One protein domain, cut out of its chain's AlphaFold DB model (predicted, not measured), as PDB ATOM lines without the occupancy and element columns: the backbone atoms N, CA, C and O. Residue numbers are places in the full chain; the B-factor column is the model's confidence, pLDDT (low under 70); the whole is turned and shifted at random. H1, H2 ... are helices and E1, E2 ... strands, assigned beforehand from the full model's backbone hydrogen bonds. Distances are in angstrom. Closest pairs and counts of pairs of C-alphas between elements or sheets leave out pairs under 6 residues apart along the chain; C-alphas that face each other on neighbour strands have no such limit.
ATOM      1  N   SER A  63      26.473   4.919 117.666       89.12
ATOM      2  CA  SER A  63      27.468   5.988 117.506       89.12
ATOM      3  C   SER A  63      28.353   5.793 116.276       89.12
ATOM      4  O   SER A  63      28.764   6.760 115.638       89.12
ATOM      5  N   ALA A  64      28.666   4.544 115.924       90.44
ATOM      6  CA  ALA A  64      29.464   4.237 114.740       90.44
ATOM      7  C   ALA A  64      28.734   4.585 113.436       90.44
ATOM      8  O   ALA A  64      29.312   5.244 112.571       90.44
ATOM      9  N   ALA A  65      27.459   4.205 113.321       92.12
ATOM     10  CA  ALA A  65      26.637   4.507 112.154       92.12
ATOM     11  C   ALA A  65      26.397   6.018 112.007       92.12
ATOM     12  O   ALA A  65      26.428   6.553 110.897       92.12
ATOM     13  N   HIS A  66      26.198   6.724 113.122       92.88
ATOM     14  CA  HIS A  66      26.070   8.180 113.132       92.88
ATOM     15  C   HIS A  66      27.356   8.880 112.678       92.88
ATOM     16  O   HIS A  66      27.312   9.721 111.779       92.88
ATOM     17  N   ARG A  67      28.515   8.480 113.216       90.75
ATOM     18  CA  ARG A  67      29.818   9.021 112.797       90.75
ATOM     19  C   ARG A  67      30.098   8.788 111.313       90.75
ATOM     20  O   ARG A  67      30.570   9.698 110.640       90.75
ATOM     21  N   ALA A  68      29.760   7.608 110.792       92.75
ATOM     22  CA  ALA A  68      29.902   7.314 109.368       92.75
ATOM     23  C   ALA A  68      29.045   8.252 108.504       92.75
ATOM     24  O   ALA A  68      29.540   8.821 107.535       92.75
ATOM     25  N   ARG A  69      27.784   8.491 108.893       94.19
ATOM     26  CA  ARG A  69      26.905   9.445 108.196       94.19
ATOM     27  C   ARG A  69      27.451  10.875 108.220       94.19
ATOM     28  O   ARG A  69      27.403  11.543 107.192       94.19
ATOM     29  N   MET A  70      27.996  11.330 109.350       94.00
ATOM     30  CA  MET A  70      28.605  12.665 109.457       94.00
ATOM     31  C   MET A  70      29.844  12.819 108.567       94.00
ATOM     32  O   MET A  70      29.987  13.839 107.898       94.00
ATOM     33  N   ALA A  71      30.696  11.793 108.480       90.94
ATOM     34  CA  ALA A  71      31.849  11.803 107.578       90.94
ATOM     35  C   ALA A  71      31.428  11.867 106.096       90.94
ATOM     36  O   ALA A  71      31.981  12.652 105.319       90.94
ATOM     37  N   SER A  72      30.405  11.095 105.710       95.56
ATOM     38  CA  SER A  72      29.842  11.151 104.355       95.56
ATOM     39  C   SER A  72      29.246  12.523 104.045       95.56
ATOM     40  O   SER A  72      29.487  13.067 102.969       95.56
ATOM     41  N   PHE A  73      28.525  13.124 104.995       95.81
ATOM     42  CA  PHE A  73      27.978  14.470 104.843       95.81
ATOM     43  C   PHE A  73      29.075  15.525 104.645       95.81
ATOM     44  O   PHE A  73      28.978  16.342 103.732       95.81
ATOM     45  N   ALA A  74      30.147  15.473 105.444       93.12
ATOM     46  CA  ALA A  74      31.276  16.392 105.320       93.12
ATOM     47  C   ALA A  74      31.930  16.325 103.931       93.12
ATOM     48  O   ALA A  74      32.308  17.351 103.366       93.12
ATOM     49  N   THR A  75      32.043  15.117 103.374       94.75
ATOM     50  CA  THR A  75      32.578  14.886 102.025       94.75
ATOM     51  C   THR A  75      31.652  15.479 100.967       94.75
ATOM     52  O   THR A  75      32.078  16.329 100.191       94.75
ATOM     53  N   LEU A  76      30.362  15.133 101.014       97.12
ATOM     54  CA  LEU A  76      29.366  15.639 100.068       97.12
ATOM     55  C   LEU A  76      29.283  17.167 100.068       97.12
ATOM     56  O   LEU A  76      29.175  17.767  99.005       97.12
ATOM     57  N   LEU A  77      29.360  17.803 101.239       96.44
ATOM     58  CA  LEU A  77      29.332  19.259 101.352       96.44
ATOM     59  C   LEU A  77      30.533  19.909 100.654       96.44
ATOM     60  O   LEU A  77      30.363  20.879  99.917       96.44
ATOM     61  N   ARG A  78      31.741  19.375 100.867       95.50
ATOM     62  CA  ARG A  78      32.959  19.876 100.213       95.50
ATOM     63  C   ARG A  78      32.880  19.708  98.699       95.50
ATOM     64  O   ARG A  78      33.161  20.662  97.979       95.50
ATOM     65  N   ASP A  79      32.437  18.546  98.231       96.12
ATOM     66  CA  ASP A  79      32.309  18.261  96.802       96.12
ATOM     67  C   ASP A  79      31.278  19.182  96.136       96.12
ATOM     68  O   ASP A  79      31.528  19.723  95.060       96.12
ATOM     69  N   ASN A  80      30.143  19.431  96.800       96.88
ATOM     70  CA  ASN A  80      29.110  20.319  96.271       96.88
ATOM     71  C   ASN A  80      29.590  21.775  96.183       96.88
ATOM     72  O   ASN A  80      29.364  22.429  95.170       96.88
ATOM     73  N   LEU A  81      30.293  22.270  97.209       95.94
ATOM     74  CA  LEU A  81      30.872  23.617  97.190       95.94
ATOM     75  C   LEU A  81      31.926  23.763  96.087       95.94
ATOM     76  O   LEU A  81      31.935  24.769  95.382       95.94
ATOM     77  N   ALA A  82      32.783  22.755  95.903       93.50
ATOM     78  CA  ALA A  82      33.788  22.759  94.845       93.50
ATOM     79  C   ALA A  82      33.159  22.724  93.439       93.50
ATOM     80  O   ALA A  82      33.678  23.355  92.519       93.50
ATOM     81  N   ALA A  83      32.031  22.027  93.271       95.56
ATOM     82  CA  ALA A  83      31.339  21.908  91.991       95.56
ATOM     83  C   ALA A  83      30.620  23.196  91.543       95.56
ATOM     84  O   ALA A  83      30.390  23.368  90.348       95.56
ATOM     85  N   GLN A  84      30.276  24.104  92.464       92.69
ATOM     86  CA  GLN A  84      29.557  25.347  92.138       92.69
ATOM     87  C   GLN A  84      30.424  26.396  91.424       92.69
ATOM     88  O   GLN A  84      29.887  27.308  90.808       92.69
ATOM     89  N   GLY A  85      31.756  26.292  91.488       88.56
ATOM     90  CA  GLY A  85      32.681  27.222  90.822       88.56
ATOM     91  C   GLY A  85      32.848  28.583  91.513       88.56
ATOM     92  O   GLY A  85      33.909  29.193  91.392       88.56
ATOM     93  N   ASP A  86      31.864  29.018  92.304       92.25
ATOM     94  CA  ASP A  86      31.926  30.253  93.103       92.25
ATOM     95  C   ASP A  86      32.836  30.125  94.338       92.25
ATOM     96  O   ASP A  86      33.322  31.124  94.882       92.25
ATOM     97  N   TYR A  87      33.105  28.890  94.772       95.19
ATOM     98  CA  TYR A  87      33.903  28.593  95.955       95.19
ATOM     99  C   TYR A  87      35.173  27.821  95.612       95.19
ATOM    100  O   TYR A  87      35.171  26.857  94.848       95.19
ATOM    101  N   ARG A  88      36.269  28.200  96.270       94.56
ATOM    102  CA  ARG A  88      37.493  27.405  96.340       94.56
ATOM    103  C   ARG A  88      37.560  26.737  97.706       94.56
ATOM    104  O   ARG A  88      37.858  27.398  98.702       94.56
ATOM    105  N   VAL A  89      37.318  25.430  97.745       94.44
ATOM    106  CA  VAL A  89      37.435  24.654  98.983       94.44
ATOM    107  C   VAL A  89      38.911  24.516  99.355       94.44
ATOM    108  O   VAL A  89      39.706  23.958  98.601       94.44
ATOM    109  N   VAL A  90      39.287  25.049 100.517       93.38
ATOM    110  CA  VAL A  90      40.645  24.982 101.072       93.38
ATOM    111  C   VAL A  90      40.667  24.116 102.329       93.38
ATOM    112  O   VAL A  90      39.667  23.995 103.041       93.38
ATOM    113  N   ARG A  91      41.817  23.498 102.613       85.69
ATOM    114  CA  ARG A  91      42.014  22.762 103.865       85.69
ATOM    115  C   ARG A  91      42.356  23.730 104.986       85.69
ATOM    116  O   ARG A  91      43.078  24.698 104.778       85.69
ATOM    117  N   ILE A  92      41.829  23.456 106.177       81.25
ATOM    118  CA  ILE A  92      42.263  24.162 107.379       81.25
ATOM    119  C   ILE A  92      43.564  23.501 107.822       81.25
ATOM    120  O   ILE A  92      43.575  22.343 108.236       81.25
ATOM    121  N   GLU A  93      44.663  24.224 107.679       74.75
ATOM    122  CA  GLU A  93      45.985  23.780 108.099       74.75
ATOM    123  C   GLU A  93      46.292  24.366 109.477       74.75
ATOM    124  O   GLU A  93      46.004  25.532 109.751       74.75
ATOM    125  N   CYS A  94      46.883  23.561 110.361       68.00
ATOM    126  CA  CYS A  94      47.502  24.099 111.566       68.00
ATOM    127  C   CYS A  94      48.881  24.637 111.179       68.00
ATOM    128  O   CYS A  94      49.735  23.828 110.817       68.00
ATOM    129  N   PRO A  95      49.139  25.953 111.267       68.38
ATOM    130  CA  PRO A  95      50.485  26.463 111.051       68.38
ATOM    131  C   PRO A  95      51.441  25.858 112.090       68.38
ATOM    132  O   PRO A  95      51.073  25.711 113.258       68.38
ATOM    133  N   ASP A  96      52.674  25.536 111.686       64.69
ATOM    134  CA  ASP A  96      53.665  24.822 112.518       64.69
ATOM    135  C   ASP A  96      53.937  25.499 113.871       64.69
ATOM    136  O   ASP A  96      54.155  24.840 114.889       64.69
ATOM    137  N   LEU A  97      53.821  26.828 113.916       60.03
ATOM    138  CA  LEU A  97      53.954  27.637 115.131       60.03
ATOM    139  C   LEU A  97      52.883  27.304 116.191       60.03
ATOM    140  O   LEU A  97      53.104  27.493 117.386       60.03
ATOM    141  N   LEU A  98      51.735  26.772 115.763       60.12
ATOM    142  CA  LEU A  98      50.621  26.328 116.603       60.12
ATOM    143  C   LEU A  98      50.490  24.796 116.650       60.12
ATOM    144  O   LEU A  98      49.626  24.290 117.365       60.12
ATOM    145  N   ALA A  99      51.357  24.033 115.972       59.31
ATOM    146  CA  ALA A  99      51.315  22.567 115.970       59.31
ATOM    147  C   ALA A  99      51.570  21.952 117.361       59.31
ATOM    148  O   ALA A  99      51.132  20.837 117.653       59.31
ATOM    149  N   ARG A 100      52.218  22.703 118.266       58.50
ATOM    150  CA  ARG A 100      52.341  22.342 119.690       58.50
ATOM    151  C   ARG A 100      51.067  22.587 120.503       58.50
ATOM    152  O   ARG A 100      50.979  22.096 121.628       58.50
ATOM    153  N   GLN A 101      50.078  23.311 119.977       61.38
ATOM    154  CA  GLN A 101      48.833  23.554 120.696       61.38
ATOM    155  C   GLN A 101      47.908  22.328 120.620       61.38
ATOM    156  O   GLN A 101      47.506  21.902 119.530       61.38
ATOM    157  N   PRO A 102      47.481  21.777 121.771       59.72
ATOM    158  CA  PRO A 102      46.636  20.587 121.806       59.72
ATOM    159  C   PRO A 102      45.234  20.834 121.232       59.72
ATOM    160  O   PRO A 102      44.541  19.878 120.893       59.72
ATOM    161  N   ALA A 103      44.796  22.092 121.118       61.06
ATOM    162  CA  ALA A 103      43.532  22.460 120.482       61.06
ATOM    163  C   ALA A 103      43.572  22.233 118.961       61.06
ATOM    164  O   ALA A 103      42.728  21.510 118.439       61.06
ATOM    165  N   CYS A 104      44.603  22.749 118.282       63.66
ATOM    166  CA  CYS A 104      44.766  22.591 116.834       63.66
ATOM    167  C   CYS A 104      44.964  21.109 116.467       63.66
ATOM    168  O   CYS A 104      44.272  20.567 115.609       63.66
ATOM    169  N   ARG A 105      45.796  20.389 117.231       60.47
ATOM    170  CA  ARG A 105      45.985  18.944 117.044       60.47
ATOM    171  C   ARG A 105      44.692  18.143 117.252       60.47
ATOM    172  O   ARG A 105      44.399  17.258 116.453       60.47
ATOM    173  N   ARG A 106      43.891  18.430 118.287       61.22
ATOM    174  CA  ARG A 106      42.634  17.691 118.532       61.22
ATOM    175  C   ARG A 106      41.592  17.907 117.439       61.22
ATOM    176  O   ARG A 106      40.923  16.934 117.102       61.22
ATOM    177  N   MET A 107      41.499  19.123 116.901       58.56
ATOM    178  CA  MET A 107      40.539  19.490 115.857       58.56
ATOM    179  C   MET A 107      40.868  18.869 114.488       58.56
ATOM    180  O   MET A 107      39.951  18.627 113.717       58.56
ATOM    181  N   PHE A 108      42.146  18.560 114.210       56.47
ATOM    182  CA  PHE A 108      42.591  18.122 112.873       56.47
ATOM    183  C   PHE A 108      43.277  16.747 112.791       56.47
ATOM    184  O   PHE A 108      43.514  16.268 111.689       56.47
ATOM    185  N   SER A 109      43.610  16.090 113.911       48.00
ATOM    186  CA  SER A 109      44.355  14.808 113.896       48.00
ATOM    187  C   SER A 109      43.727  13.663 114.694       48.00
ATOM    188  O   SER A 109      44.333  12.598 114.813       48.00
ATOM    189  N   SER A 110      42.529  13.842 115.257       41.97
ATOM    190  CA  SER A 110      41.893  12.752 116.004       41.97
ATOM    191  C   SER A 110      41.108  11.849 115.043       41.97
ATOM    192  O   SER A 110      40.147  12.337 114.449       41.97
TER     193      SER A 110
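AT A GLANCE: This is residues 63 to 110 of the 128 residues of the protein "DUF2380 domain-containing protein" of Bradyrhizobium archetypum (UniProt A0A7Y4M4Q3). The printed part is a flat, open hook: the long helix H1 makes one arm, the strand E1 and the first part of the link after it run away from the end of H1 to make the base, and the chain then folds back into the short helix H2. The two helices do not come together, and the space between them is empty. There are 48 printed residues with two named helices and one named strand, in the order H1, E1, H2, and the class is mostly helix. The whole is only just loose, close to extended, with a radius of gyration of the C-alphas of 14.0 A and spans of 35 by 33 by 9 A.

HOW THE PARTS SIT: H1, residues 63 to 83, is joined by a tight link of 3 residues to E1, residues 87 to 90. Their closest C-alphas, those of Ala 82 and Val 89, are 5.8 A apart, and 6 pairs of C-alphas are within 8 A. E1 pairs with no named strand. H2, residues 102 to 109, is apart from H1 and from E1. In H1 and H2 every O i to N i+4 pair is within hydrogen-bond range.

IN THESE COORDINATES: H1 begins at C-alpha 63, (27.468, 5.988, 117.506), and ends at C-alpha 83, (31.339, 21.908, 91.991), 30.3 A from first to last C-alpha. E1 measures 9.2 A from C-alpha 87 to C-alpha 90. H2 measures 10.1 A and ends at C-alpha 109, (44.355, 14.808, 113.896).

THE WHOLE: The two C-alphas farthest apart, those of Ala 65 and Leu 97, are 35.9 A apart. The printed part has no cut. The link from E1 to H2 is long, with 11 residues. Residues 63 to 77, which belong to H1, stand free, as do residues 96 to 102. The mean pLDDT of the printed part is 80.8, and residues 94 to 110 are under 70.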